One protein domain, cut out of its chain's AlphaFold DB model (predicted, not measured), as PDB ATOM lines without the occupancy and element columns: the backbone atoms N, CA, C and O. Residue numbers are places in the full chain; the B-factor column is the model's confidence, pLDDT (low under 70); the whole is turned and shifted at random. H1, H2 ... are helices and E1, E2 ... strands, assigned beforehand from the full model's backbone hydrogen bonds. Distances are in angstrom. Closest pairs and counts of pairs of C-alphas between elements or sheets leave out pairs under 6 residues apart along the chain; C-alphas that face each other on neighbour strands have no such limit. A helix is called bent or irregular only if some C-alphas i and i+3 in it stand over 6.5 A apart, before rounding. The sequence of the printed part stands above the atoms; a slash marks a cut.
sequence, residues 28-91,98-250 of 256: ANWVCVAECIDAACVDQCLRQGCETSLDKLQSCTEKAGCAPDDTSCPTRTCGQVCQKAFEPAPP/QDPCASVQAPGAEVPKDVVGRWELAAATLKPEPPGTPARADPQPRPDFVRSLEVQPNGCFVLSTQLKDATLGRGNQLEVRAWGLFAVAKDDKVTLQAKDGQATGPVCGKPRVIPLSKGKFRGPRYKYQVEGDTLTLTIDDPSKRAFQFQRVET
ATOM      1  N   ALA A  28      64.212 172.107 147.024       83.00
ATOM      2  CA  ALA A  28      65.318 171.680 147.881       83.00
ATOM      3  C   ALA A  28      66.638 172.403 147.554       83.00
ATOM      4  O   ALA A  28      67.348 172.809 148.473       83.00
ATOM      5  N   ASN A  29      66.940 172.619 146.268       87.94
ATOM      6  CA  ASN A  29      68.122 173.371 145.844       87.94
ATOM      7  C   ASN A  29      68.029 174.821 146.310       87.94
ATOM      8  O   ASN A  29      68.988 175.349 146.861       87.94
ATOM      9  N   TRP A  30      66.863 175.446 146.153       88.56
ATOM     10  CA  TRP A  30      66.665 176.842 146.542       88.56
ATOM     11  C   TRP A  30      66.712 177.048 148.053       88.56
ATOM     12  O   TRP A  30      67.292 178.030 148.499       88.56
ATOM     13  N   VAL A  31      66.201 176.097 148.842       86.94
ATOM     14  CA  VAL A  31      66.401 176.085 150.301       86.94
ATOM     15  C   VAL A  31      67.895 176.005 150.640       86.94
ATOM     16  O   VAL A  31      68.368 176.791 151.451       86.94
ATOM     17  N   CYS A  32      68.651 175.116 149.986       86.56
ATOM     18  CA  CYS A  32      70.098 174.994 150.192       86.56
ATOM     19  C   CYS A  32      70.843 176.294 149.826       86.56
ATOM     20  O   CYS A  32      71.636 176.797 150.616       86.56
ATOM     21  N   VAL A  33      70.540 176.896 148.667       89.31
ATOM     22  CA  VAL A  33      71.132 178.175 148.227       89.31
ATOM     23  C   VAL A  33      70.827 179.306 149.209       89.31
ATOM     24  O   VAL A  33      71.694 180.140 149.480       89.31
ATOM     25  N   ALA A  34      69.609 179.330 149.750       89.25
ATOM     26  CA  ALA A  34      69.187 180.329 150.716       89.25
ATOM     27  C   ALA A  34      69.999 180.250 152.025       89.25
ATOM     28  O   ALA A  34      70.227 181.280 152.653       89.25
ATOM     29  N   GLU A  35      70.485 179.060 152.405       85.38
ATOM     30  CA  GLU A  35      71.349 178.818 153.577       85.38
ATOM     31  C   GLU A  35      72.836 179.140 153.342       85.38
ATOM     32  O   GLU A  35      73.608 179.249 154.299       85.38
ATOM     33  N   CYS A  36      73.259 179.308 152.090       84.19
ATOM     34  CA  CYS A  36      74.649 179.573 151.742       84.19
ATOM     35  C   CYS A  36      75.026 181.048 151.891       84.19
ATOM     36  O   CYS A  36      74.231 181.925 151.580       84.19
ATOM     37  N   ILE A  37      76.270 181.328 152.294       83.69
ATOM     38  CA  ILE A  37      76.848 182.683 152.246       83.69
ATOM     39  C   ILE A  37      77.788 182.835 151.044       83.69
ATOM     40  O   ILE A  37      77.705 183.831 150.332       83.69
ATOM     41  N   ASP A  38      78.652 181.848 150.793       81.94
ATOM     42  CA  ASP A  38      79.680 181.910 149.750       81.94
ATOM     43  C   ASP A  38      79.295 181.192 148.447       81.94
ATOM     44  O   ASP A  38      78.356 180.391 148.384       81.94
ATOM     45  N   ALA A  39      80.061 181.486 147.395       81.31
ATOM     46  CA  ALA A  39      79.885 180.904 146.071       81.31
ATOM     47  C   ALA A  39      80.076 179.379 146.050       81.31
ATOM     48  O   ALA A  39      79.342 178.686 145.356       81.31
ATOM     49  N   ALA A  40      81.029 178.845 146.824       81.88
ATOM     50  CA  ALA A  40      81.299 177.405 146.843       81.88
ATOM     51  C   ALA A  40      80.117 176.603 147.401       81.88
ATOM     52  O   ALA A  40      79.785 175.543 146.875       81.88
ATOM     53  N   CYS A  41      79.465 177.117 148.441       84.56
ATOM     54  CA  CYS A  41      78.257 176.540 149.006       84.56
ATOM     55  C   CYS A  41      77.112 176.580 147.987       84.56
ATOM     56  O   CYS A  41      76.462 175.558 147.764       84.56
ATOM     57  N   VAL A  42      76.905 177.722 147.314       86.62
ATOM     58  CA  VAL A  42      75.882 177.853 146.261       86.62
ATOM     59  C   VAL A  42      76.134 176.843 145.141       86.62
ATOM     60  O   VAL A  42      75.236 176.078 144.795       86.62
ATOM     61  N   ASP A  43      77.362 176.764 144.632       85.19
ATOM     62  CA  ASP A  43      77.734 175.819 143.576       85.19
ATOM     63  C   ASP A  43      77.525 174.366 144.008       85.19
ATOM     64  O   ASP A  43      77.035 173.548 143.228       85.19
ATOM     65  N   GLN A  44      77.826 174.032 145.263       86.00
ATOM     66  CA  GLN A  44      77.546 172.710 145.811       86.00
ATOM     67  C   GLN A  44      76.038 172.409 145.838       86.00
ATOM     68  O   GLN A  44      75.633 171.321 145.422       86.00
ATOM     69  N   CYS A  45      75.205 173.356 146.279       86.88
ATOM     70  CA  CYS A  45      73.748 173.207 146.292       86.88
ATOM     71  C   CYS A  45      73.160 173.000 144.890       86.88
ATOM     72  O   CYS A  45      72.181 172.271 144.732       86.88
ATOM     73  N   LEU A  46      73.749 173.626 143.871       86.44
ATOM     74  CA  LEU A  46      73.319 173.475 142.479       86.44
ATOM     75  C   LEU A  46      73.822 172.157 141.876       86.44
ATOM     76  O   LEU A  46      73.061 171.423 141.247       86.44
ATOM     77  N   ARG A  47      75.074 171.766 142.130       83.62
ATOM     78  CA  ARG A  47      75.594 170.472 141.653       83.62
ATOM     79  C   ARG A  47      74.795 169.286 142.191       83.62
ATOM     80  O   ARG A  47      74.630 168.271 141.519       83.62
ATOM     81  N   GLN A  48      74.214 169.431 143.377       77.38
ATOM     82  CA  GLN A  48      73.333 168.432 143.971       77.38
ATOM     83  C   GLN A  48      71.921 168.487 143.375       77.38
ATOM     84  O   GLN A  48      70.967 168.944 143.997       77.38
ATOM     85  N   GLY A  49      71.771 167.968 142.158       74.31
ATOM     86  CA  GLY A  49      70.464 167.722 141.550       74.31
ATOM     87  C   GLY A  49      70.037 168.711 140.470       74.31
ATOM     88  O   GLY A  49      69.085 168.385 139.778       74.31
ATOM     89  N   CYS A  50      70.736 169.830 140.242       84.88
ATOM     90  CA  CYS A  50      70.472 170.716 139.097       84.88
ATOM     91  C   CYS A  50      71.430 170.530 137.913       84.88
ATOM     92  O   CYS A  50      71.035 170.812 136.783       84.88
ATOM     93  N   GLU A  51      72.672 170.102 138.165       83.94
ATOM     94  CA  GLU A  51      73.820 170.182 137.236       83.94
ATOM     95  C   GLU A  51      73.468 169.824 135.788       83.94
ATOM     96  O   GLU A  51      73.472 170.674 134.904       83.94
ATOM     97  N   THR A  52      73.017 168.588 135.559       84.62
ATOM     98  CA  THR A  52      72.712 168.088 134.211       84.62
ATOM     99  C   THR A  52      71.642 168.905 133.480       84.62
ATOM    100  O   THR A  52      71.640 168.979 132.250       84.62
ATOM    101  N   SER A  53      70.684 169.466 134.210       87.50
ATOM    102  CA  SER A  53      69.594 170.255 133.639       87.50
ATOM    103  C   SER A  53      70.027 171.672 133.294       87.50
ATOM    104  O   SER A  53      69.679 172.163 132.217       87.50
ATOM    105  N   LEU A  54      70.814 172.298 134.172       88.62
ATOM    106  CA  LEU A  54      71.382 173.620 133.928       88.62
ATOM    107  C   LEU A  54      72.365 173.578 132.755       88.62
ATOM    108  O   LEU A  54      72.228 174.391 131.847       88.62
ATOM    109  N   ASP A  55      73.225 172.560 132.672       89.38
ATOM    110  CA  ASP A  55      74.166 172.388 131.556       89.38
ATOM    111  C   ASP A  55      73.448 172.269 130.203       89.38
ATOM    112  O   ASP A  55      73.840 172.875 129.198       89.38
ATOM    113  N   LYS A  56      72.353 171.497 130.161       90.00
ATOM    114  CA  LYS A  56      71.530 171.335 128.952       90.00
ATOM    115  C   LYS A  56      70.838 172.635 128.559       90.00
ATOM    116  O   LYS A  56      70.762 172.943 127.368       90.00
ATOM    117  N   LEU A  57      70.315 173.379 129.532       90.62
ATOM    118  CA  LEU A  57      69.657 174.657 129.287       90.62
ATOM    119  C   LEU A  57      70.653 175.719 128.814       90.62
ATOM    120  O   LEU A  57      70.394 176.397 127.817       90.62
ATOM    121  N   GLN A  58      71.806 175.817 129.469       90.69
ATOM    122  CA  GLN A  58      72.889 176.707 129.077       90.69
ATOM    123  C   GLN A  58      73.347 176.395 127.650       90.69
ATOM    124  O   GLN A  58      73.285 177.264 126.784       90.69
ATOM    125  N   SER A  59      73.638 175.127 127.353       92.25
ATOM    126  CA  SER A  59      74.001 174.689 125.999       92.25
ATOM    127  C   SER A  59      72.937 175.040 124.954       92.25
ATOM    128  O   SER A  59      73.266 175.390 123.822       92.25
ATOM    129  N   CYS A  60      71.649 174.921 125.293       92.75
ATOM    130  CA  CYS A  60      70.565 175.268 124.377       92.75
ATOM    131  C   CYS A  60      70.500 176.780 124.119       92.75
ATOM    132  O   CYS A  60      70.451 177.205 122.966       92.75
ATOM    133  N   THR A  61      70.527 177.590 125.181       90.56
ATOM    134  CA  THR A  61      70.410 179.055 125.087       90.56
ATOM    135  C   THR A  61      71.626 179.697 124.420       90.56
ATOM    136  O   THR A  61      71.467 180.638 123.644       90.56
ATOM    137  N   GLU A  62      72.823 179.147 124.637       90.38
ATOM    138  CA  GLU A  62      74.045 179.541 123.932       90.38
ATOM    139  C   GLU A  62      73.953 179.236 122.434       90.38
ATOM    140  O   GLU A  62      74.187 180.125 121.616       90.38
ATOM    141  N   LYS A  63      73.532 178.020 122.056       92.94
ATOM    142  CA  LYS A  63      73.333 177.641 120.644       92.94
ATOM    143  C   LYS A  63      72.246 178.463 119.957       92.94
ATOM    144  O   LYS A  63      72.362 178.753 118.772       92.94
ATOM    145  N   ALA A  64      71.197 178.829 120.689       91.19
ATOM    146  CA  ALA A  64      70.122 179.677 120.189       91.19
ATOM    147  C   ALA A  64      70.513 181.164 120.094       91.19
ATOM    148  O   ALA A  64      69.737 181.950 119.553       91.19
ATOM    149  N   GLY A  65      71.679 181.557 120.621       90.88
ATOM    150  CA  GLY A  65      72.129 182.946 120.624       90.88
ATOM    151  C   GLY A  65      71.277 183.859 121.507       90.88
ATOM    152  O   GLY A  65      71.153 185.041 121.199       90.88
ATOM    153  N   CYS A  66      70.673 183.336 122.582       88.75
ATOM    154  CA  CYS A  66      69.901 184.167 123.507       88.75
ATOM    155  C   CYS A  66      70.801 185.242 124.131       88.75
ATOM    156  O   CYS A  66      71.929 184.944 124.548       88.75
ATOM    157  N   ALA A  67      70.305 186.477 124.208       87.44
ATOM    158  CA  ALA A  67      70.956 187.532 124.976       87.44
ATOM    159  C   ALA A  67      70.787 187.270 126.489       87.44
ATOM    160  O   ALA A  67      69.807 186.627 126.874       87.44
ATOM    161  N   PRO A  68      71.723 187.733 127.339       80.56
ATOM    162  CA  PRO A  68      71.628 187.625 128.801       80.56
ATOM    163  C   PRO A  68      70.284 188.127 129.367       80.56
ATOM    164  O   PRO A  68      69.613 187.450 130.136       80.56
ATOM    165  N   ASP A  69      69.821 189.280 128.891       82.75
ATOM    166  CA  ASP A  69      68.619 189.977 129.353       82.75
ATOM    167  C   ASP A  69      67.318 189.564 128.633       82.75
ATOM    168  O   ASP A  69      66.223 189.969 129.037       82.75
ATOM    169  N   ASP A  70      67.390 188.717 127.600       86.94
ATOM    170  CA  ASP A  70      66.208 188.243 126.873       86.94
ATOM    171  C   ASP A  70      65.525 187.083 127.612       86.94
ATOM    172  O   ASP A  70      65.713 185.901 127.309       86.94
ATOM    173  N   THR A  71      64.656 187.435 128.561       83.50
ATOM    174  CA  THR A  71      63.856 186.473 129.343       83.50
ATOM    175  C   THR A  71      62.862 185.653 128.509       83.50
ATOM    176  O   THR A  71      62.336 184.638 128.979       83.50
ATOM    177  N   SER A  72      62.596 186.051 127.260       86.94
ATOM    178  CA  SER A  72      61.645 185.385 126.366       86.94
ATOM    179  C   SER A  72      62.302 184.316 125.487       86.94
ATOM    180  O   SER A  72      61.656 183.321 125.128       86.94
ATOM    181  N   CYS A  73      63.589 184.483 125.162       88.62
ATOM    182  CA  CYS A  73      64.327 183.573 124.292       88.62
ATOM    183  C   CYS A  73      64.329 182.125 124.799       88.62
ATOM    184  O   CYS A  73      63.931 181.253 124.022       88.62
ATOM    185  N   PRO A  74      64.642 181.828 126.080       85.62
ATOM    186  CA  PRO A  74      64.679 180.452 126.579       85.62
ATOM    187  C   PRO A  74      63.349 179.725 126.414       85.62
ATOM    188  O   PRO A  74      63.320 178.528 126.135       85.62
ATOM    189  N   THR A  75      62.233 180.441 126.538       87.00
ATOM    190  CA  THR A  75      60.892 179.881 126.335       87.00
ATOM    191  C   THR A  75      60.615 179.606 124.869       87.00
ATOM    192  O   THR A  75      60.073 178.553 124.534       87.00
ATOM    193  N   ARG A  76      60.987 180.545 123.996       90.81
ATOM    194  CA  ARG A  76      60.710 180.489 122.558       90.81
ATOM    195  C   ARG A  76      61.557 179.441 121.839       90.81
ATOM    196  O   ARG A  76      61.034 178.729 120.990       90.81
ATOM    197  N   THR A  77      62.845 179.346 122.164       91.62
ATOM    198  CA  THR A  77      63.814 178.500 121.445       91.62
ATOM    199  C   THR A  77      64.143 177.209 122.192       91.62
ATOM    200  O   THR A  77      64.343 176.169 121.569       91.62
ATOM    201  N   CYS A  78      64.131 177.248 123.527       91.06
ATOM    202  CA  CYS A  78      64.544 176.150 124.404       91.06
ATOM    203  C   CYS A  78      63.415 175.649 125.316       91.06
ATOM    204  O   CYS A  78      63.683 174.949 126.293       91.06
ATOM    205  N   GLY A  79      62.150 175.970 125.012       87.31
ATOM    206  CA  GLY A  79      61.026 175.836 125.943       87.31
ATOM    207  C   GLY A  79      60.908 174.466 126.617       87.31
ATOM    208  O   GLY A  79      60.772 174.396 127.835       87.31
ATOM    209  N   GLN A  80      61.037 173.365 125.868       87.75
ATOM    210  CA  GLN A  80      60.990 172.020 126.457       87.75
ATOM    211  C   GLN A  80      62.188 171.707 127.361       87.75
ATOM    212  O   GLN A  80      62.012 171.061 128.391       87.75
ATOM    213  N   VAL A  81      63.396 172.138 126.982       89.62
ATOM    214  CA  VAL A  81      64.605 171.958 127.803       89.62
ATOM    215  C   VAL A  81      64.466 172.769 129.083       89.62
ATOM    216  O   VAL A  81      64.679 172.239 130.167       89.62
ATOM    217  N   CYS A  82      63.999 174.010 128.967       88.25
ATOM    218  CA  CYS A  82      63.789 174.895 130.100       88.25
ATOM    219  C   CYS A  82      62.743 174.338 131.079       88.25
ATOM    220  O   CYS A  82      63.012 174.222 132.270       88.25
ATOM    221  N   GLN A  83      61.577 173.890 130.595       84.88
ATOM    222  CA  GLN A  83      60.547 173.304 131.469       84.88
ATOM    223  C   GLN A  83      60.979 171.980 132.121       84.88
ATOM    224  O   GLN A  83      60.419 171.611 133.145       84.88
ATOM    225  N   LYS A  84      61.943 171.256 131.539       86.88
ATOM    226  CA  LYS A  84      62.539 170.061 132.158       86.88
ATOM    227  C   LYS A  84      63.645 170.406 133.152       86.88
ATOM    228  O   LYS A  84      63.904 169.601 134.038       86.88
ATOM    229  N   ALA A  85      64.295 171.557 132.985       86.31
ATOM    230  CA  ALA A  85      65.412 171.958 133.826       86.31
ATOM    231  C   ALA A  85      64.973 172.376 135.231       86.31
ATOM    232  O   ALA A  85      65.692 172.146 136.203       86.31
ATOM    233  N   PHE A  86      63.774 172.944 135.336       86.62
ATOM    234  CA  PHE A  86      63.195 173.407 136.587       86.62
ATOM    235  C   PHE A  86      61.989 172.563 136.973       86.62
ATOM    236  O   PHE A  86      61.173 172.189 136.131       86.62
ATOM    237  N   GLU A  87      61.857 172.288 138.266       81.25
ATOM    238  CA  GLU A  87      60.691 171.617 138.810       81.25
ATOM    239  C   GLU A  87      59.485 172.501 138.489       81.25
ATOM    240  O   GLU A  87      59.575 173.732 138.628       81.25
ATOM    241  N   PRO A  88      58.358 171.926 138.030       71.56
ATOM    242  CA  PRO A  88      57.150 172.702 137.859       71.56
ATOM    243  C   PRO A  88      56.864 173.407 139.178       71.56
ATOM    244  O   PRO A  88      56.593 172.749 140.182       71.56
ATOM    245  N   ALA A  89      56.962 174.741 139.190       59.25
ATOM    246  CA  ALA A  89      56.566 175.465 140.383       59.25
ATOM    247  C   ALA A  89      55.127 175.037 140.688       59.25
ATOM    248  O   ALA A  89      54.303 175.021 139.758       59.25
ATOM    249  N   PRO A  90      54.818 174.651 141.938       57.16
ATOM    250  CA  PRO A  90      53.433 174.433 142.302       57.16
ATOM    251  C   PRO A  90      52.648 175.690 141.899       57.16
ATOM    252  O   PRO A  90      53.230 176.780 141.890       57.16
ATOM    253  N   PRO A  91      51.359 175.576 141.535       56.22
ATOM    254  CA  PRO A  91      50.495 176.743 141.458       56.22
ATOM    255  C   PRO A  91      50.481 177.365 142.854       56.22
ATOM    256  O   PRO A  91      49.742 176.936 143.735       56.22
ATOM    257  N   GLN A  98      57.160 191.447 149.341       88.50
ATOM    258  CA  GLN A  98      57.875 192.698 149.061       88.50
ATOM    259  C   GLN A  98      58.633 193.225 150.279       88.50
ATOM    260  O   GLN A  98      59.735 193.735 150.125       88.50
ATOM    261  N   ASP A  99      58.072 193.044 151.477       88.81
ATOM    262  CA  ASP A  99      58.728 193.372 152.743       88.81
ATOM    263  C   ASP A  99      58.898 192.094 153.583       88.81
ATOM    264  O   ASP A  99      57.978 191.698 154.309       88.81
ATOM    265  N   PRO A 100      60.044 191.399 153.457       87.88
ATOM    266  CA  PRO A 100      60.361 190.211 154.247       87.88
ATOM    267  C   PRO A 100      60.269 190.422 155.766       87.88
ATOM    268  O   PRO A 100      59.965 189.486 156.505       87.88
ATOM    269  N   CYS A 101      60.499 191.645 156.247       87.31
ATOM    270  CA  CYS A 101      60.625 191.941 157.669       87.31
ATOM    271  C   CYS A 101      59.331 192.432 158.326       87.31
ATOM    272  O   CYS A 101      59.238 192.390 159.553       87.31
ATOM    273  N   ALA A 102      58.299 192.785 157.551       84.50
ATOM    274  CA  ALA A 102      56.994 193.220 158.068       84.50
ATOM    275  C   ALA A 102      56.367 192.261 159.100       84.50
ATOM    276  O   ALA A 102      55.673 192.694 160.021       84.50
ATOM    277  N   SER A 103      56.581 190.950 158.948       69.94
ATOM    278  CA  SER A 103      56.005 189.912 159.815       69.94
ATOM    279  C   SER A 103      56.959 189.409 160.903       69.94
ATOM    280  O   SER A 103      56.571 188.578 161.731       69.94
ATOM    281  N   VAL A 104      58.202 189.898 160.928       74.62
ATOM    282  CA  VAL A 104      59.237 189.452 161.859       74.62
ATOM    283  C   VAL A 104      59.327 190.434 163.021       74.62
ATOM    284  O   VAL A 104      59.901 191.510 162.912       74.62
ATOM    285  N   GLN A 105      58.795 190.034 164.174       65.31
ATOM    286  CA  GLN A 105      59.078 190.701 165.444       65.31
ATOM    287  C   GLN A 105      60.121 189.884 166.202       65.31
ATOM    288  O   GLN A 105      59.926 188.686 166.423       65.31
ATOM    289  N   ALA A 106      61.232 190.511 166.590       61.69
ATOM    290  CA  ALA A 106      62.261 189.877 167.400       61.69
ATOM    291  C   ALA A 106      61.957 190.045 168.900       61.69
ATOM    292  O   ALA A 106      62.121 191.139 169.433       61.69
ATOM    293  N   PRO A 107      61.562 188.985 169.629       58.16
ATOM    294  CA  PRO A 107      61.658 188.984 171.082       58.16
ATOM    295  C   PRO A 107      63.130 188.732 171.444       58.16
ATOM    296  O   PRO A 107      63.562 187.583 171.534       58.16
ATOM    297  N   GLY A 108      63.947 189.779 171.562       59.50
ATOM    298  CA  GLY A 108      65.388 189.612 171.757       59.50
ATOM    299  C   GLY A 108      66.116 190.865 172.225       59.50
ATOM    300  O   GLY A 108      65.522 191.929 172.360       59.50
ATOM    301  N   ALA A 109      67.413 190.700 172.502       63.97
ATOM    302  CA  ALA A 109      68.318 191.808 172.781       63.97
ATOM    303  C   ALA A 109      68.386 192.762 171.578       63.97
ATOM    304  O   ALA A 109      68.268 192.320 170.434       63.97
ATOM    305  N   GLU A 110      68.576 194.051 171.855       80.81
ATOM    306  CA  GLU A 110      68.722 195.083 170.826       80.81
ATOM    307  C   GLU A 110      69.884 194.732 169.886       80.81
ATOM    308  O   GLU A 110      70.953 194.302 170.332       80.81
ATOM    309  N   VAL A 111      69.664 194.873 168.577       87.50
ATOM    310  CA  VAL A 111      70.720 194.645 167.589       87.50
ATOM    311  C   VAL A 111      71.732 195.791 167.663       87.50
ATOM    312  O   VAL A 111      71.323 196.953 167.665       87.50
ATOM    313  N   PRO A 112      73.045 195.496 167.704       88.75
ATOM    314  CA  PRO A 112      74.085 196.512 167.655       88.75
ATOM    315  C   PRO A 112      73.903 197.460 166.464       88.75
ATOM    316  O   PRO A 112      73.760 197.022 165.321       88.75
ATOM    317  N   LYS A 113      73.896 198.771 166.734       90.12
ATOM    318  CA  LYS A 113      73.620 199.813 165.727       90.12
ATOM    319  C   LYS A 113      74.615 199.808 164.568       90.12
ATOM    320  O   LYS A 113      74.251 200.157 163.453       90.12
ATOM    321  N   ASP A 114      75.853 199.415 164.834       91.31
ATOM    322  CA  ASP A 114      76.935 199.292 163.859       91.31
ATOM    323  C   ASP A 114      76.707 198.159 162.848       91.31
ATOM    324  O   ASP A 114      77.179 198.254 161.717       91.31
ATOM    325  N   VAL A 115      75.941 197.127 163.211       92.00
ATOM    326  CA  VAL A 115      75.578 196.015 162.321       92.00
ATOM    327  C   VAL A 115      74.351 196.333 161.455       92.00
ATOM    328  O   VAL A 115      74.164 195.727 160.400       92.00
ATOM    329  N   VAL A 116      73.519 197.295 161.856       93.69
ATOM    330  CA  VAL A 116      72.321 197.685 161.101       93.69
ATOM    331  C   VAL A 116      72.715 198.306 159.755       93.69
ATOM    332  O   VAL A 116      73.607 199.151 159.678       93.69
ATOM    333  N   GLY A 117      72.032 197.894 158.687       94.00
ATOM    334  CA  GLY A 117      72.231 198.384 157.324       94.00
ATOM    335  C   GLY A 117      72.252 197.268 156.291       94.00
ATOM    336  O   GLY A 117      71.987 196.103 156.602       94.00
ATOM    337  N   ARG A 118      72.563 197.641 155.049       95.62
ATOM    338  CA  ARG A 118      72.710 196.705 153.934       95.62
ATOM    339  C   ARG A 118      74.179 196.510 153.608       95.62
ATOM    340  O   ARG A 118      74.931 197.469 153.427       95.62
ATOM    341  N   TRP A 119      74.554 195.249 153.491       95.81
ATOM    342  CA  TRP A 119      75.918 194.788 153.318       95.81
ATOM    343  C   TRP A 119      76.003 193.878 152.096       95.81
ATOM    344  O   TRP A 119      75.144 193.018 151.923       95.81
ATOM    345  N   GLU A 120      77.036 194.010 151.273       93.75
ATOM    346  CA  GLU A 120      77.294 193.141 150.120       93.75
ATOM    347  C   GLU A 120      78.580 192.348 150.318       93.75
ATOM    348  O   GLU A 120      79.589 192.888 150.763       93.75
ATOM    349  N   LEU A 121      78.552 191.049 150.022       91.06
ATOM    350  CA  LEU A 121      79.701 190.170 150.209       91.06
ATOM    351  C   LEU A 121      80.847 190.615 149.292       91.06
ATOM    352  O   LEU A 121      80.733 190.540 148.073       91.06
ATOM    353  N   ALA A 122      81.958 191.028 149.893       88.69
ATOM    354  CA  ALA A 122      83.159 191.474 149.197       88.69
ATOM    355  C   ALA A 122      84.231 190.377 149.131       88.69
ATOM    356  O   ALA A 122      84.960 190.289 148.147       88.69
ATOM    357  N   ALA A 123      84.314 189.518 150.155       84.62
ATOM    358  CA  ALA A 123      85.243 188.390 150.183       84.62
ATOM    359  C   ALA A 123      84.700 187.215 151.009       84.62
ATOM    360  O   ALA A 123      84.033 187.406 152.028       84.62
ATOM    361  N   ALA A 124      85.023 185.984 150.605       82.69
ATOM    362  CA  ALA A 124      84.667 184.775 151.348       82.69
ATOM    363  C   ALA A 124      85.846 183.816 151.532       82.69
ATOM    364  O   ALA A 124      86.761 183.739 150.717       82.69
ATOM    365  N   THR A 125      85.772 183.017 152.598       66.69
ATOM    366  CA  THR A 125      86.716 181.930 152.890       66.69
ATOM    367  C   THR A 125      88.150 182.418 153.131       66.69
ATOM    368  O   THR A 125      89.119 181.755 152.741       66.69
ATOM    369  N   LEU A 126      88.296 183.536 153.852       58.66
ATOM    370  CA  LEU A 126      89.565 183.893 154.483       58.66
ATOM    371  C   LEU A 126      89.865 182.822 155.538       58.66
ATOM    372  O   LEU A 126      89.282 182.812 156.622       58.66
ATOM    373  N   LYS A 127      90.715 181.852 155.200       56.66
ATOM    374  CA  LYS A 127      91.395 181.073 156.235       56.66
ATOM    375  C   LYS A 127      92.492 181.977 156.793       56.66
ATOM    376  O   LYS A 127      93.166 182.609 155.983       56.66
ATOM    377  N   PRO A 128      92.724 182.020 158.115       51.81
ATOM    378  CA  PRO A 128      93.984 182.542 158.626       51.81
ATOM    379  C   PRO A 128      95.110 181.772 157.926       51.81
ATOM    380  O   PRO A 128      95.199 180.549 158.074       51.81
ATOM    381  N   GLU A 129      95.886 182.441 157.074       48.97
ATOM    382  CA  GLU A 129      96.975 181.776 156.366       48.97
ATOM    383  C   GLU A 129      98.066 181.410 157.383       48.97
ATOM    384  O   GLU A 129      98.457 182.249 158.201       48.97
ATOM    385  N   PRO A 130      98.573 180.165 157.371       53.97
ATOM    386  CA  PRO A 130      99.810 179.848 158.063       53.97
ATOM    387  C   PRO A 130     100.932 180.771 157.557       53.97
ATOM    388  O   PRO A 130     100.966 181.078 156.357       53.97
ATOM    389  N   PRO A 131     101.876 181.186 158.419       50.12
ATOM    390  CA  PRO A 131     103.007 181.995 157.983       50.12
ATOM    391  C   PRO A 131     103.765 181.291 156.843       50.12
ATOM    392  O   PRO A 131     104.174 180.142 156.999       50.12
ATOM    393  N   GLY A 132     103.963 181.976 155.710       60.06
ATOM    394  CA  GLY A 132     104.787 181.490 154.590       60.06
ATOM    395  C   GLY A 132     104.045 180.840 153.414       60.06
ATOM    396  O   GLY A 132     104.699 180.334 152.504       60.06
ATOM    397  N   THR A 133     102.711 180.852 153.394       48.50
ATOM    398  CA  THR A 133     101.931 180.341 152.250       48.50
ATOM    399  C   THR A 133     101.720 181.448 151.202       48.50
ATOM    400  O   THR A 133     101.426 182.575 151.594       48.50
ATOM    401  N   PRO A 134     101.886 181.189 149.889       47.78
ATOM    402  CA  PRO A 134     101.572 182.180 148.859       47.78
ATOM    403  C   PRO A 134     100.077 182.519 148.861       47.78
ATOM    404  O   PRO A 134      99.244 181.621 148.995       47.78
ATOM    405  N   ALA A 135      99.768 183.805 148.672       49.78
ATOM    406  CA  ALA A 135      98.407 184.331 148.644       49.78
ATOM    407  C   ALA A 135      97.516 183.536 147.674       49.78
ATOM    408  O   ALA A 135      97.891 183.286 146.524       49.78
ATOM    409  N   ARG A 136      96.327 183.128 148.136       52.59
ATOM    410  CA  ARG A 136      95.334 182.446 147.289       52.59
ATOM    411  C   ARG A 136      94.934 183.298 146.081       52.59
ATOM    412  O   ARG A 136      94.633 184.477 146.216       52.59
ATOM    413  N   ALA A 137      94.871 182.654 144.915       44.56
ATOM    414  CA  ALA A 137      94.605 183.298 143.629       44.56
ATOM    415  C   ALA A 137      93.116 183.454 143.261       44.56
ATOM    416  O   ALA A 137      92.831 184.096 142.256       44.56
ATOM    417  N   ASP A 138      92.170 182.915 144.038       48.97
ATOM    418  CA  ASP A 138      90.747 182.997 143.679       48.97
ATOM    419  C   ASP A 138      89.991 184.002 144.557       48.97
ATOM    420  O   ASP A 138      89.775 183.729 145.745       48.97
ATOM    421  N   PRO A 139      89.516 185.129 143.998       51.38
ATOM    422  CA  PRO A 139      88.530 185.951 144.671       51.38
ATOM    423  C   PRO A 139      87.186 185.216 144.615       51.38
ATOM    424  O   PRO A 139      86.463 185.256 143.625       51.38
ATOM    425  N   GLN A 140      86.831 184.519 145.696       64.38
ATOM    426  CA  GLN A 140      85.418 184.445 146.055       64.38
ATOM    427  C   GLN A 140      85.047 185.827 146.595       64.38
ATOM    428  O   GLN A 140      85.684 186.254 147.561       64.38
ATOM    429  N   PRO A 141      84.055 186.526 146.025       60.00
ATOM    430  CA  PRO A 141      82.867 185.994 145.342       60.00
ATOM    431  C   PRO A 141      82.958 185.911 143.807       60.00
ATOM    432  O   PRO A 141      83.672 186.676 143.165       60.00
ATOM    433  N   ARG A 142      82.165 185.011 143.197       68.62
ATOM    434  CA  ARG A 142      81.973 185.033 141.737       68.62
ATOM    435  C   ARG A 142      81.238 186.313 141.324       68.62
ATOM    436  O   ARG A 142      80.299 186.703 142.016       68.62
ATOM    437  N   PRO A 143      81.572 186.910 140.168       62.91
ATOM    438  CA  PRO A 143      80.963 188.164 139.723       62.91
ATOM    439  C   PRO A 143      79.460 188.057 139.420       62.91
ATOM    440  O   PRO A 143      78.770 189.072 139.389       62.91
ATOM    441  N   ASP A 144      78.930 186.853 139.187       66.44
ATOM    442  CA  ASP A 144      77.511 186.631 138.896       66.44
ATOM    443  C   ASP A 144      76.654 186.354 140.143       66.44
ATOM    444  O   ASP A 144      75.429 186.301 140.037       66.44
ATOM    445  N   PHE A 145      77.282 186.219 141.317       77.38
ATOM    446  CA  PHE A 145      76.610 186.075 142.604       77.38
ATOM    447  C   PHE A 145      76.675 187.384 143.381       77.38
ATOM    448  O   PHE A 145      77.615 187.627 144.135       77.38
ATOM    449  N   VAL A 146      75.638 188.210 143.255       81.88
ATOM    450  CA  VAL A 146      75.466 189.339 144.177       81.88
ATOM    451  C   VAL A 146      74.821 188.798 145.446       81.88
ATOM    452  O   VAL A 146      73.679 188.333 145.424       81.88
ATOM    453  N   ARG A 147      75.581 188.812 146.541       89.19
ATOM    454  CA  ARG A 147      75.139 188.358 147.859       89.19
ATOM    455  C   ARG A 147      75.018 189.561 148.775       89.19
ATOM    456  O   ARG A 147      76.018 190.232 149.011       89.19
ATOM    457  N   SER A 148      73.838 189.776 149.342       93.19
ATOM    458  CA  SER A 148      73.621 190.834 150.324       93.19
ATOM    459  C   SER A 148      73.052 190.305 151.633       93.19
ATOM    460  O   SER A 148      72.286 189.341 151.655       93.19
ATOM    461  N   LEU A 149      73.438 190.952 152.726       94.62
ATOM    462  CA  LEU A 149      72.858 190.805 154.050       94.62
ATOM    463  C   LEU A 149      72.296 192.165 154.455       94.62
ATOM    464  O   LEU A 149      73.032 193.140 154.543       94.62
ATOM    465  N   GLU A 150      71.002 192.236 154.705       95.12
ATOM    466  CA  GLU A 150      70.360 193.383 155.333       95.12
ATOM    467  C   GLU A 150      70.071 193.040 156.790       95.12
ATOM    468  O   GLU A 150      69.590 191.943 157.082       95.12
ATOM    469  N   VAL A 151      70.365 193.966 157.699       93.69
ATOM    470  CA  VAL A 151      70.000 193.869 159.114       93.69
ATOM    471  C   VAL A 151      69.227 195.124 159.491       93.69
ATOM    472  O   VAL A 151      69.743 196.235 159.382       93.69
ATOM    473  N   GLN A 152      67.989 194.945 159.940       92.00
ATOM    474  CA  GLN A 152      67.094 196.032 160.322       92.00
ATOM    475  C   GLN A 152      67.148 196.314 161.834       92.00
ATOM    476  O   GLN A 152      67.438 195.408 162.623       92.00
ATOM    477  N   PRO A 153      66.797 197.541 162.278       89.88
ATOM    478  CA  PRO A 153      66.781 197.899 163.702       89.88
ATOM    479  C   PRO A 153      65.869 197.017 164.564       89.88
ATOM    480  O   PRO A 153      66.131 196.809 165.744       89.88
ATOM    481  N   ASN A 154      64.798 196.474 163.979       87.81
ATOM    482  CA  ASN A 154      63.856 195.571 164.650       87.81
ATOM    483  C   ASN A 154      64.411 194.146 164.864       87.81
ATOM    484  O   ASN A 154      63.695 193.276 165.360       87.81
ATOM    485  N   GLY A 155      65.657 193.888 164.461       89.50
ATOM    486  CA  GLY A 155      66.302 192.585 164.563       89.50
ATOM    487  C   GLY A 155      65.920 191.584 163.483       89.50
ATOM    488  O   GLY A 155      66.277 190.409 163.594       89.50
ATOM    489  N   CYS A 156      65.227 192.019 162.433       91.75
ATOM    490  CA  CYS A 156      65.070 191.225 161.229       91.75
ATOM    491  C   CYS A 156      66.364 191.237 160.400       91.75
ATOM    492  O   CYS A 156      67.026 192.269 160.291       91.75
ATOM    493  N   PHE A 157      66.710 190.103 159.791       92.81
ATOM    494  CA  PHE A 157      67.692 190.065 158.707       92.81
ATOM    495  C   PHE A 157      67.060 189.567 157.412       92.81
ATOM    496  O   PHE A 157      66.138 188.747 157.454       92.81
ATOM    497  N   VAL A 158      67.632 189.981 156.284       93.94
ATOM    498  CA  VAL A 158      67.373 189.415 154.957       93.94
ATOM    499  C   VAL A 158      68.707 189.042 154.321       93.94
ATOM    500  O   VAL A 158      69.558 189.894 154.094       93.94
ATOM    501  N   LEU A 159      68.907 187.759 154.034       93.25
ATOM    502  CA  LEU A 159      70.037 187.262 153.256       93.25
ATOM    503  C   LEU A 159      69.550 186.988 151.832       93.25
ATOM    504  O   LEU A 159      68.672 186.147 151.643       93.25
ATOM    505  N   SER A 160      70.117 187.676 150.842       93.94
ATOM    506  CA  SER A 160      69.720 187.571 149.433       93.94
ATOM    507  C   SER A 160      70.866 187.089 148.551       93.94
ATOM    508  O   SER A 160      71.997 187.550 148.687       93.94
ATOM    509  N   THR A 161      70.565 186.170 147.635       93.00
ATOM    510  CA  THR A 161      71.447 185.744 146.538       93.00
ATOM    511  C   THR A 161      70.788 186.073 145.219       93.00
ATOM    512  O   THR A 161      69.729 185.523 144.920       93.00
ATOM    513  N   GLN A 162      71.435 186.865 144.375       91.88
ATOM    514  CA  GLN A 162      71.033 186.960 142.978       91.88
ATOM    515  C   GLN A 162      71.757 185.892 142.166       91.88
ATOM    516  O   GLN A 162      72.985 185.854 142.131       91.88
ATOM    517  N   LEU A 163      70.981 185.037 141.509       89.56
ATOM    518  CA  LEU A 163      71.439 184.064 140.529       89.56
ATOM    519  C   LEU A 163      70.968 184.525 139.147       89.56
ATOM    520  O   LEU A 163      69.775 184.765 138.943       89.56
ATOM    521  N   LYS A 164      71.903 184.650 138.207       87.19
ATOM    522  CA  LYS A 164      71.652 185.133 136.838       87.19
ATOM    523  C   LYS A 164      72.099 184.099 135.802       87.19
ATOM    524  O   LYS A 164      72.316 182.931 136.123       87.19
ATOM    525  N   ASP A 165      72.274 184.547 134.566       80.31
ATOM    526  CA  ASP A 165      72.521 183.738 133.372       80.31
ATOM    527  C   ASP A 165      73.667 182.738 133.482       80.31
ATOM    528  O   ASP A 165      73.519 181.598 133.047       80.31
ATOM    529  N   ALA A 166      74.794 183.139 134.077       78.56
ATOM    530  CA  ALA A 166      75.955 182.265 134.252       78.56
ATOM    531  C   ALA A 166      75.659 181.055 135.156       78.56
ATOM    532  O   ALA A 166      76.383 180.067 135.124       78.56
ATOM    533  N   THR A 167      74.576 181.123 135.932       80.88
ATOM    534  CA  THR A 167      74.145 180.071 136.851       80.88
ATOM    535  C   THR A 167      72.871 179.372 136.400       80.88
ATOM    536  O   THR A 167      72.751 178.159 136.537       80.88
ATOM    537  N   LEU A 168      71.894 180.119 135.884       85.25
ATOM    538  CA  LEU A 168      70.558 179.604 135.568       85.25
ATOM    539  C   LEU A 168      70.330 179.377 134.067       85.25
ATOM    540  O   LEU A 168      69.244 178.952 133.672       85.25
ATOM    541  N   GLY A 169      71.338 179.645 133.234       82.81
ATOM    542  CA  GLY A 169      71.206 179.739 131.783       82.81
ATOM    543  C   GLY A 169      70.609 181.086 131.365       82.81
ATOM    544  O   GLY A 169      69.784 181.655 132.081       82.81
ATOM    545  N   ARG A 170      71.010 181.585 130.190       86.50
ATOM    546  CA  ARG A 170      70.659 182.935 129.710       86.50
ATOM    547  C   ARG A 170      69.157 183.196 129.746       86.50
ATOM    548  O   ARG A 170      68.398 182.296 129.394       86.50
ATOM    549  N   GLY A 171      68.742 184.400 130.133       83.56
ATOM    550  CA  GLY A 171      67.340 184.808 130.221       83.56
ATOM    551  C   GLY A 171      66.592 184.237 131.433       83.56
ATOM    552  O   GLY A 171      65.362 184.318 131.481       83.56
ATOM    553  N   ASN A 172      67.297 183.642 132.403       87.31
ATOM    554  CA  ASN A 172      66.718 183.184 133.666       87.31
ATOM    555  C   ASN A 172      67.375 183.910 134.837       87.31
ATOM    556  O   ASN A 172      68.595 184.062 134.899       87.31
ATOM    557  N   GLN A 173      66.557 184.301 135.806       90.50
ATOM    558  CA  GLN A 173      67.014 184.988 137.000       90.50
ATOM    559  C   GLN A 173      66.187 184.551 138.203       90.50
ATOM    560  O   GLN A 173      64.962 184.453 138.130       90.50
ATOM    561  N   LEU A 174      66.867 184.330 139.324       91.62
ATOM    562  CA  LEU A 174      66.236 184.150 140.624       91.62
ATOM    563  C   LEU A 174      66.961 184.988 141.668       91.62
ATOM    564  O   LEU A 174      68.183 184.940 141.781       91.62
ATOM    565  N   GLU A 175      66.194 185.706 142.470       94.06
ATOM    566  CA  GLU A 175      66.627 186.230 143.750       94.06
ATOM    567  C   GLU A 175      66.179 185.261 144.846       94.06
ATOM    568  O   GLU A 175      64.987 185.079 145.099       94.06
ATOM    569  N   VAL A 176      67.143 184.595 145.475       93.38
ATOM    570  CA  VAL A 176      66.915 183.646 146.564       93.38
ATOM    571  C   VAL A 176      67.115 184.373 147.886       93.38
ATOM    572  O   VAL A 176      68.248 184.673 148.263       93.38
ATOM    573  N   ARG A 177      66.011 184.639 148.586       93.38
ATOM    574  CA  ARG A 177      65.970 185.368 149.857       93.38
ATOM    575  C   ARG A 177      65.589 184.447 151.008       93.38
ATOM    576  O   ARG A 177      64.647 183.663 150.899       93.38
ATOM    577  N   ALA A 178      66.278 184.600 152.131       92.12
ATOM    578  CA  ALA A 178      65.888 184.063 153.429       92.12
ATOM    579  C   ALA A 178      65.841 185.193 154.448       92.12
ATOM    580  O   ALA A 178      66.722 186.051 154.457       92.12
ATOM    581  N   TRP A 179      64.843 185.183 155.323       91.81
ATOM    582  CA  TRP A 179      64.695 186.217 156.339       91.81
ATOM    583  C   TRP A 179      64.221 185.654 157.667       91.81
ATOM    584  O   TRP A 179      63.632 184.572 157.757       91.81
ATOM    585  N   GLY A 180      64.505 186.383 158.738       90.56
ATOM    586  CA  GLY A 180      64.149 185.980 160.089       90.56
ATOM    587  C   GLY A 180      64.881 186.801 161.131       90.56
ATOM    588  O   GLY A 180      65.070 187.993 160.948       90.56
ATOM    589  N   LEU A 181      65.286 186.171 162.233       90.00
ATOM    590  CA  LEU A 181      65.842 186.879 163.388       90.00
ATOM    591  C   LEU A 181      67.372 186.936 163.347       90.00
ATOM    592  O   LEU A 181      68.029 185.894 163.278       90.00
ATOM    593  N   PHE A 182      67.925 188.140 163.467       90.62
ATOM    594  CA  PHE A 182      69.332 188.391 163.764       90.62
ATOM    595  C   PHE A 182      69.549 188.216 165.275       90.62
ATOM    596  O   PHE A 182      69.454 189.154 166.062       90.62
ATOM    597  N   ALA A 183      69.744 186.971 165.714       88.94
ATOM    598  CA  ALA A 183      69.768 186.638 167.134       88.94
ATOM    599  C   ALA A 183      71.161 186.874 167.733       88.94
ATOM    600  O   ALA A 183      72.048 186.023 167.612       88.94
ATOM    601  N   VAL A 184      71.326 188.020 168.393       86.88
ATOM    602  CA  VAL A 184      72.552 188.395 169.108       86.88
ATOM    603  C   VAL A 184      72.671 187.594 170.405       86.88
ATOM    604  O   VAL A 184      71.721 187.460 171.179       86.88
ATOM    605  N   ALA A 185      73.852 187.041 170.636       83.56
ATOM    606  CA  ALA A 185      74.258 186.380 171.864       83.56
ATOM    607  C   ALA A 185      75.437 187.142 172.492       83.56
ATOM    608  O   ALA A 185      76.008 188.043 171.882       83.56
ATOM    609  N   LYS A 186      75.812 186.779 173.725       79.50
ATOM    610  CA  LYS A 186      76.996 187.346 174.392       79.50
ATOM    611  C   LYS A 186      78.274 187.101 173.569       79.50
ATOM    612  O   LYS A 186      78.336 186.132 172.807       79.50
ATOM    613  N   ASP A 187      79.285 187.939 173.797       81.75
ATOM    614  CA  ASP A 187      80.638 187.843 173.223       81.75
ATOM    615  C   ASP A 187      80.698 188.036 171.694       81.75
ATOM    616  O   ASP A 187      81.368 187.270 170.997       81.75
ATOM    617  N   ASP A 188      79.955 189.022 171.177       85.69
ATOM    618  CA  ASP A 188      79.907 189.381 169.749       85.69
ATOM    619  C   ASP A 188      79.531 188.204 168.844       85.69
ATOM    620  O   ASP A 188      80.055 188.002 167.743       85.69
ATOM    621  N   LYS A 189      78.613 187.365 169.336       90.19
ATOM    622  CA  LYS A 189      78.115 186.206 168.601       90.19
ATOM    623  C   LYS A 189      76.728 186.469 168.052       90.19
ATOM    624  O   LYS A 189      75.873 187.019 168.735       90.19
ATOM    625  N   VAL A 190      76.465 185.974 166.850       91.06
ATOM    626  CA  VAL A 190      75.144 186.034 166.226       91.06
ATOM    627  C   VAL A 190      74.754 184.698 165.609       91.06
ATOM    628  O   VAL A 190      75.585 183.944 165.105       91.06
ATOM    629  N   THR A 191      73.460 184.397 165.622       89.56
ATOM    630  CA  THR A 191      72.863 183.369 164.770       89.56
ATOM    631  C   THR A 191      71.814 183.999 163.858       89.56
ATOM    632  O   THR A 191      70.882 184.640 164.335       89.56
ATOM    633  N   LEU A 192      71.933 183.761 162.551       89.31
ATOM    634  CA  LEU A 192      70.902 184.104 161.571       89.31
ATOM    635  C   LEU A 192      69.811 183.025 161.601       89.31
ATOM    636  O   LEU A 192      69.980 181.931 161.061       89.31
ATOM    637  N   GLN A 193      68.705 183.297 162.291       88.25
ATOM    638  CA  GLN A 193      67.597 182.355 162.452       88.25
ATOM    639  C   GLN A 193      66.502 182.638 161.424       88.25
ATOM    640  O   GLN A 193      65.501 183.287 161.751       88.25
ATOM    641  N   ALA A 194      66.669 182.155 160.191       87.88
ATOM    642  CA  ALA A 194      65.627 182.338 159.186       87.88
ATOM    643  C   ALA A 194      64.316 181.668 159.633       87.88
ATOM    644  O   ALA A 194      64.302 180.559 160.186       87.88
ATOM    645  N   LYS A 195      63.218 182.383 159.420       86.12
ATOM    646  CA  LYS A 195      61.846 181.947 159.682       86.12
ATOM    647  C   LYS A 195      61.140 181.577 158.389       86.12
ATOM    648  O   LYS A 195      60.302 180.681 158.411       86.12
ATOM    649  N   ASP A 196      61.506 182.248 157.304       88.38
ATOM    650  CA  ASP A 196      60.895 182.075 156.000       88.38
ATOM    651  C   ASP A 196      61.883 182.451 154.878       88.38
ATOM    652  O   ASP A 196      63.008 182.892 155.137       88.38
ATOM    653  N   GLY A 197      61.483 182.223 153.633       90.06
ATOM    654  CA  GLY A 197      62.280 182.505 152.453       90.06
ATOM    655  C   GLY A 197      61.494 182.316 151.160       90.06
ATOM    656  O   GLY A 197      60.528 181.553 151.101       90.06
ATOM    657  N   GLN A 198      61.949 182.964 150.095       91.12
ATOM    658  CA  GLN A 198      61.395 182.828 148.753       91.12
ATOM    659  C   GLN A 198      62.515 182.883 147.712       91.12
ATOM    660  O   GLN A 198      63.464 183.648 147.851       91.12
ATOM    661  N   ALA A 199      62.378 182.096 146.647       91.44
ATOM    662  CA  ALA A 199      63.101 182.333 145.402       91.44
ATOM    663  C   ALA A 199      62.141 182.969 144.392       91.44
ATOM    664  O   ALA A 199      61.127 182.353 144.042       91.44
ATOM    665  N   THR A 200      62.436 184.194 143.953       91.56
ATOM    666  CA  THR A 200      61.574 184.971 143.047       91.56
ATOM    667  C   THR A 200      62.314 185.393 141.785       91.56
ATOM    668  O   THR A 200      63.506 185.670 141.823       91.56
ATOM    669  N   GLY A 201      61.633 185.406 140.640       90.00
ATOM    670  CA  GLY A 201      62.212 185.892 139.382       90.00
ATOM    671  C   GLY A 201      61.745 185.138 138.134       90.00
ATOM    672  O   GLY A 201      61.001 184.156 138.233       90.00
ATOM    673  N   PRO A 202      62.112 185.619 136.933       88.00
ATOM    674  CA  PRO A 202      61.737 184.989 135.675       88.00
ATOM    675  C   PRO A 202      62.529 183.698 135.432       88.00
ATOM    676  O   PRO A 202      63.754 183.698 135.353       88.00
ATOM    677  N   VAL A 203      61.813 182.594 135.225       87.12
ATOM    678  CA  VAL A 203      62.394 181.312 134.802       87.12
ATOM    679  C   VAL A 203      61.557 180.736 133.678       87.12
ATOM    680  O   VAL A 203      60.339 180.567 133.817       87.12
ATOM    681  N   CYS A 204      62.205 180.416 132.561       85.88
ATOM    682  CA  CYS A 204      61.535 180.004 131.333       85.88
ATOM    683  C   CYS A 204      60.436 180.998 130.938       85.88
ATOM    684  O   CYS A 204      59.288 180.597 130.703       85.88
ATOM    685  N   GLY A 205      60.775 182.296 130.942       81.62
ATOM    686  CA  GLY A 205      59.899 183.409 130.551       81.62
ATOM    687  C   GLY A 205      58.609 183.531 131.358       81.62
ATOM    688  O   GLY A 205      57.647 184.138 130.892       81.62
ATOM    689  N   LYS A 206      58.554 182.921 132.545       84.31
ATOM    690  CA  LYS A 206      57.430 183.029 133.473       84.31
ATOM    691  C   LYS A 206      57.931 183.556 134.811       84.31
ATOM    692  O   LYS A 206      58.946 183.047 135.290       84.31
ATOM    693  N   PRO A 207      57.222 184.502 135.449       86.69
ATOM    694  CA  PRO A 207      57.525 184.862 136.824       86.69
ATOM    695  C   PRO A 207      57.337 183.631 137.713       86.69
ATOM    696  O   PRO A 207      56.334 182.914 137.611       86.69
ATOM    697  N   ARG A 208      58.322 183.357 138.565       86.31
ATOM    698  CA  ARG A 208      58.276 182.300 139.570       86.31
ATOM    699  C   ARG A 208      58.328 182.917 140.955       86.31
ATOM    700  O   ARG A 208      59.090 183.847 141.194       86.31
ATOM    701  N   VAL A 209      57.538 182.340 141.852       88.50
ATOM    702  CA  VAL A 209      57.622 182.542 143.298       88.50
ATOM    703  C   VAL A 209      57.645 181.153 143.912       88.50
ATOM    704  O   VAL A 209      56.673 180.402 143.803       88.50
ATOM    705  N   ILE A 210      58.785 180.778 144.484       86.81
ATOM    706  CA  ILE A 210      58.984 179.468 145.099       86.81
ATOM    707  C   ILE A 210      59.121 179.678 146.606       86.81
ATOM    708  O   ILE A 210      60.140 180.218 147.039       86.81
ATOM    709  N   PRO A 211      58.128 179.262 147.409       86.25
ATOM    710  CA  PRO A 211      58.219 179.376 148.855       86.25
ATOM    711  C   PRO A 211      59.249 178.400 149.417       86.25
ATOM    712  O   PRO A 211      59.250 177.208 149.092       86.25
ATOM    713  N   LEU A 212      60.106 178.904 150.300       85.25
ATOM    714  CA  LEU A 212      61.172 178.158 150.974       85.25
ATOM    715  C   LEU A 212      60.831 177.908 152.457       85.25
ATOM    716  O   LEU A 212      61.694 177.508 153.237       85.25
ATOM    717  N   SER A 213      59.556 178.096 152.824       68.94
ATOM    718  CA  SER A 213      58.959 178.110 154.171       68.94
ATOM    719  C   SER A 213      59.007 176.764 154.914       68.94
ATOM    720  O   SER A 213      57.978 176.184 155.268       68.94
ATOM    721  N   LYS A 214      60.193 176.155 155.076       54.00
ATOM    722  CA  LYS A 214      60.285 174.704 155.299       54.00
ATOM    723  C   LYS A 214      61.486 174.204 156.115       54.00
ATOM    724  O   LYS A 214      62.003 173.136 155.809       54.00
ATOM    725  N   GLY A 215      61.785 174.825 157.256       53.59
ATOM    726  CA  GLY A 215      62.696 174.289 158.281       53.59
ATOM    727  C   GLY A 215      63.346 175.405 159.093       53.59
ATOM    728  O   GLY A 215      63.469 176.519 158.605       53.59
ATOM    729  N   LYS A 216      63.747 175.137 160.344       52.72
ATOM    730  CA  LYS A 216      64.619 176.065 161.080       52.72
ATOM    731  C   LYS A 216      65.939 176.099 160.312       52.72
ATOM    732  O   LYS A 216      66.608 175.067 160.327       52.72
ATOM    733  N   PHE A 217      66.302 177.217 159.680       57.91
ATOM    734  CA  PHE A 217      67.685 177.429 159.250       57.91
ATOM    735  C   PHE A 217      68.562 177.134 160.463       57.91
ATOM    736  O   PHE A 217      68.486 177.826 161.481       57.91
ATOM    737  N   ARG A 218      69.339 176.054 160.400       60.91
ATOM    738  CA  ARG A 218      70.290 175.694 161.462       60.91
ATOM    739  C   ARG A 218      71.642 176.335 161.186       60.91
ATOM    740  O   ARG A 218      72.668 175.746 161.521       60.91
ATOM    741  N   GLY A 219      71.614 177.497 160.526       64.25
ATOM    742  CA  GLY A 219      72.793 178.242 160.127       64.25
ATOM    743  C   GLY A 219      73.762 178.348 161.300       64.25
ATOM    744  O   GLY A 219      73.328 178.410 162.460       64.25
ATOM    745  N   PRO A 220      75.071 178.301 161.031       74.69
ATOM    746  CA  PRO A 220      76.046 178.274 162.095       74.69
ATOM    747  C   PRO A 220      75.948 179.538 162.950       74.69
ATOM    748  O   PRO A 220      75.416 180.575 162.549       74.69
ATOM    749  N   ARG A 221      76.479 179.446 164.166       89.44
ATOM    750  CA  ARG A 221      76.750 180.638 164.960       89.44
ATOM    751  C   ARG A 221      77.974 181.333 164.374       89.44
ATOM    752  O   ARG A 221      78.950 180.667 164.038       89.44
ATOM    753  N   TYR A 222      77.922 182.650 164.287       91.56
ATOM    754  CA  TYR A 222      79.022 183.489 163.843       91.56
ATOM    755  C   TYR A 222      79.555 184.295 165.018       91.56
ATOM    756  O   TYR A 222      78.791 184.667 165.906       91.56
ATOM    757  N   LYS A 223      80.851 184.587 165.003       93.44
ATOM    758  CA  LYS A 223      81.389 185.799 165.617       93.44
ATOM    759  C   LYS A 223      81.302 186.912 164.581       93.44
ATOM    760  O   LYS A 223      81.650 186.656 163.425       93.44
ATOM    761  N   TYR A 224      80.839 188.093 164.964       92.94
ATOM    762  CA  TYR A 224      80.827 189.253 164.079       92.94
ATOM    763  C   TYR A 224      81.840 190.298 164.546       92.94
ATOM    764  O   TYR A 224      82.161 190.383 165.728       92.94
ATOM    765  N   GLN A 225      82.348 191.082 163.602       94.19
ATOM    766  CA  GLN A 225      83.198 192.237 163.862       94.19
ATOM    767  C   GLN A 225      82.872 193.315 162.833       94.19
ATOM    768  O   GLN A 225      82.764 193.006 161.647       94.19
ATOM    769  N   VAL A 226      82.721 194.561 163.280       94.19
ATOM    770  CA  VAL A 226      82.529 195.716 162.399       94.19
ATOM    771  C   VAL A 226      83.754 196.617 162.502       94.19
ATOM    772  O   VAL A 226      84.121 197.057 163.589       94.19
ATOM    773  N   GLU A 227      84.391 196.883 161.366       93.00
ATOM    774  CA  GLU A 227      85.504 197.824 161.236       93.00
ATOM    775  C   GLU A 227      85.150 198.837 160.140       93.00
ATOM    776  O   GLU A 227      85.206 198.532 158.949       93.00
ATOM    777  N   GLY A 228      84.723 200.040 160.538       91.44
ATOM    778  CA  GLY A 228      84.215 201.045 159.599       91.44
ATOM    779  C   GLY A 228      83.005 200.528 158.812       91.44
ATOM    780  O   GLY A 228      81.972 200.199 159.394       91.44
ATOM    781  N   ASP A 229      83.157 200.434 157.491       93.56
ATOM    782  CA  ASP A 229      82.130 199.932 156.568       93.56
ATOM    783  C   ASP A 229      82.305 198.455 156.196       93.56
ATOM    784  O   ASP A 229      81.687 197.971 155.247       93.56
ATOM    785  N   THR A 230      83.123 197.716 156.944       93.81
ATOM    786  CA  THR A 230      83.325 196.284 156.736       93.81
ATOM    787  C   THR A 230      82.739 195.479 157.893       93.81
ATOM    788  O   THR A 230      83.170 195.605 159.039       93.81
ATOM    789  N   LEU A 231      81.782 194.602 157.585       94.62
ATOM    790  CA  LEU A 231      81.256 193.584 158.494       94.62
ATOM    791  C   LEU A 231      81.935 192.250 158.196       94.62
ATOM    792  O   LEU A 231      81.791 191.700 157.106       94.62
ATOM    793  N   THR A 232      82.622 191.683 159.181       93.50
ATOM    794  CA  THR A 232      83.197 190.340 159.093       93.50
ATOM    795  C   THR A 232      82.364 189.357 159.906       93.50
ATOM    796  O   THR A 232      82.221 189.515 161.115       93.50
ATOM    797  N   LEU A 233      81.854 188.304 159.264       92.62
ATOM    798  CA  LEU A 233      81.206 187.167 159.920       92.62
ATOM    799  C   LEU A 233      82.131 185.952 159.879       92.62
ATOM    800  O   LEU A 233      82.434 185.441 158.805       92.62
ATOM    801  N   THR A 234      82.549 185.451 161.039       91.56
ATOM    802  CA  THR A 234      83.398 184.257 161.164       91.56
ATOM    803  C   THR A 234      82.612 183.107 161.769       91.56
ATOM    804  O   THR A 234      82.062 183.246 162.859       91.56
ATOM    805  N   ILE A 235      82.586 181.949 161.110       89.50
ATOM    806  CA  ILE A 235      81.907 180.758 161.635       89.50
ATOM    807  C   ILE A 235      82.541 180.336 162.972       89.50
ATOM    808  O   ILE A 235      83.752 180.120 163.071       89.50
ATOM    809  N   ASP A 236      81.717 180.181 164.013       88.50
ATOM    810  CA  ASP A 236      82.133 179.734 165.347       88.50
ATOM    811  C   ASP A 236      82.265 178.203 165.416       88.50
ATOM    812  O   ASP A 236      81.667 177.531 166.252       88.50
ATOM    813  N   ASP A 237      83.055 177.643 164.503       85.88
ATOM    814  CA  ASP A 237      83.406 176.225 164.435       85.88
ATOM    815  C   ASP A 237      84.921 176.069 164.154       85.88
ATOM    816  O   ASP A 237      85.641 177.077 164.102       85.88
ATOM    817  N   PRO A 238      85.455 174.841 164.018       85.19
ATOM    818  CA  PRO A 238      86.865 174.629 163.686       85.19
ATOM    819  C   PRO A 238      87.288 175.126 162.295       85.19
ATOM    820  O   PRO A 238      88.480 175.294 162.061       85.19
ATOM    821  N   SER A 239      86.352 175.351 161.364       82.75
ATOM    822  CA  SER A 239      86.674 175.819 160.011       82.75
ATOM    823  C   SER A 239      87.140 177.271 159.998       82.75
ATOM    824  O   SER A 239      87.921 177.641 159.119       82.75
ATOM    825  N   LYS A 240      86.640 178.081 160.947       86.50
ATOM    826  CA  LYS A 240      86.912 179.523 161.071       86.50
ATOM    827  C   LYS A 240      86.798 180.280 159.746       86.50
ATOM    828  O   LYS A 240      87.489 181.272 159.543       86.50
ATOM    829  N   ARG A 241      85.929 179.822 158.837       85.06
ATOM    830  CA  ARG A 241      85.672 180.539 157.584       85.06
ATOM    831  C   ARG A 241      85.110 181.911 157.918       85.06
ATOM    832  O   ARG A 241      84.156 182.000 158.693       85.06
ATOM    833  N   ALA A 242      85.693 182.941 157.323       88.69
ATOM    834  CA  ALA A 242      85.219 184.307 157.447       88.69
ATOM    835  C   ALA A 242      84.641 184.823 156.126       88.69
ATOM    836  O   ALA A 242      85.081 184.437 155.037       88.69
ATOM    837  N   PHE A 243      83.651 185.697 156.261       89.69
ATOM    838  CA  PHE A 243      82.939 186.368 155.184       89.69
ATOM    839  C   PHE A 243      82.986 187.864 155.461       89.69
ATOM    840  O   PHE A 243      82.518 188.299 156.513       89.69
ATOM    841  N   GLN A 244      83.571 188.629 154.550       91.81
ATOM    842  CA  GLN A 244      83.635 190.081 154.642       91.81
ATOM    843  C   GLN A 244      82.568 190.683 153.751       91.81
ATOM    844  O   GLN A 244      82.500 190.381 152.559       91.81
ATOM    845  N   PHE A 245      81.758 191.550 154.335       93.06
ATOM    846  CA  PHE A 245      80.758 192.322 153.637       93.06
ATOM    847  C   PHE A 245      81.103 193.803 153.705       93.06
ATOM    848  O   PHE A 245      81.502 194.302 154.755       93.06
ATOM    849  N   GLN A 246      80.901 194.498 152.595       94.25
ATOM    850  CA  GLN A 246      81.035 195.939 152.486       94.25
ATOM    851  C   GLN A 246      79.663 196.594 152.625       94.25
ATOM    852  O   GLN A 246      78.692 196.142 152.017       94.25
ATOM    853  N   ARG A 247      79.563 197.659 153.416       94.38
ATOM    854  CA  ARG A 247      78.325 198.427 153.548       94.38
ATOM    855  C   ARG A 247      77.996 199.122 152.228       94.38
ATOM    856  O   ARG A 247      78.854 199.781 151.645       94.38
ATOM    857  N   VAL A 248      76.748 198.993 151.785       91.19
ATOM    858  CA  VAL A 248      76.231 199.666 150.581       91.19
ATOM    859  C   VAL A 248      75.123 200.666 150.896       91.19
ATOM    860  O   VAL A 248      74.985 201.657 150.189       91.19
ATOM    861  N   GLU A 249      74.378 200.465 151.986       80.44
ATOM    862  CA  GLU A 249      73.370 201.415 152.464       80.44
ATOM    863  C   GLU A 249      73.410 201.492 153.997       80.44
ATOM    864  O   GLU A 249      73.486 200.471 154.692       80.44
ATOM    865  N   THR A 250      73.335 202.714 154.527       70.88
ATOM    866  CA  THR A 250      73.100 202.975 155.955       70.88
ATOM    867  C   THR A 250      71.650 203.434 156.091       70.88
ATOM    868  O   THR A 250      71.246 204.287 155.299       70.88
TER     869      THR A 250
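What this domain is: This is residues 28 to 91 and 98 to 250 of the 256 residues of an uncharacterized protein of Stigmatella aurantiaca (UniProt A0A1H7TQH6). A closed barrel of eight antiparallel strands makes the body, running round as E1 E2 E3 E4 E5 E7 E8 E9 and back to E1, with E6 paired onto E5 outside the ring. H1, in a helical hairpin with H2, packs on the outside of the barrel over E4 and E5; a second helical hairpin, H3 and H4, lies at one end of the longest axis, beyond the turn from E5 to E6, and residues 129 to 135 stick out as the tip of a long loop. The printed part has 217 residues, with five named helices and nine named strands in the order H1 H2 H3 H4 E1 E2 E3 H5 E4 E5 E6 E7 E8 E9. The class is mixed, helices and strands; the whole is compact, with a radius of gyration of the C-alphas of 18.4 A, and spans 55 by 49 by 28 A.

How they stand to each other: In the barrel, E1, residues 117 to 126, E2, residues 146 to 151, and E3, residues 156 to 163, form a meander, each strand the antiparallel neighbour of the one before. N 119 and O 149 are 2.8 A apart across E1 and E2, and N 150 and O 158 are 2.8 A apart across E2 and E3, both within hydrogen-bond range. A second meander is E4, residues 174 to 185, E5, residues 189 to 203, and E6, residues 206 to 211; N 183 and O 191, 2.9 A, and N 201 and O 208, 3.0 A, are within range. E3 and E4 are antiparallel at 151 degrees, with N 159 and O 178 2.8 A apart. The third meander is E7, residues 221 to 227, E8, residues 230 to 235, and E9, residues 242 to 249, with N 225 and O 232 at 2.9 A and N 233 and O 243 at 2.8 A. E5 bends by 63 degrees at residue 195 and its pairing is staggered: E7 is beside its residues 189 to 191, with N 190 and O 222 2.8 A apart, and E6 beside 198 to 203. E9 and E1 close the ring, with N 120 and O 246 2.8 A apart; E1 bends by 60 degrees at residue 122. H1, residues 28 to 35, is on the barrel and outside it, at a height of 8.1 A over the sheet; the closest C-alphas of H1 and E4 are those of Ala 34 and Ala 178, 5.7 A apart. H1 touches H2, residues 39 to 47, at a shallow tilt of 8 degrees, opposite ways, the closest C-alphas being those of Val 33 and Val 42, 5.2 A apart. H2 stands at the sheet's level, 2.7 A. H3, residues 51 to 63, touches H4, residues 73 to 85, at a shallow tilt of 15 degrees, opposite ways, with the C-alphas of Ser 53 and Ala 85 closest at 4.5 A. H3 is not on the barrel, while H4 and E5 are near each other. H5, residues 165 to 168, only just touches H3, with 3 pairs of C-alphas within 8 A; Leu 54 and Leu 168 have the closest, 6.3 A apart. Every O i to N i+4 pair is within range in H1, H2 and H3, and 7 of 9 are in H4; H5 is too short for such a pair.

Where its parts are: E5 is 37.6 A from first to last C-alpha, E4 32.3 A, E1 and E3 22.8 A each, and E9 21.4 A. H3 is 18.2 A long and H4 15.1 A; H4 is irregular, C-alphas 77 and 80 being 8.7 A apart. H1 begins at C-alpha 28, (65.318, 171.680, 147.881), E5 begins at C-alpha 189, (78.115, 186.206, 168.601), and E9 ends at C-alpha 249, (73.370, 201.415, 152.464).

The domain as a whole: The two C-alphas farthest apart, those of Pro 91 and Gly 132, are 56.1 A apart. Residues 92 to 97 are not printed, and C-alphas 91 and 98 are 19.2 A apart across the cut. The link from E1 to E2 is long, with 19 residues. The mean pLDDT of the printed part is 82.9; residues 89 to 91, 103, 105 to 109, 125 to 144 and 213 to 219 are under 70.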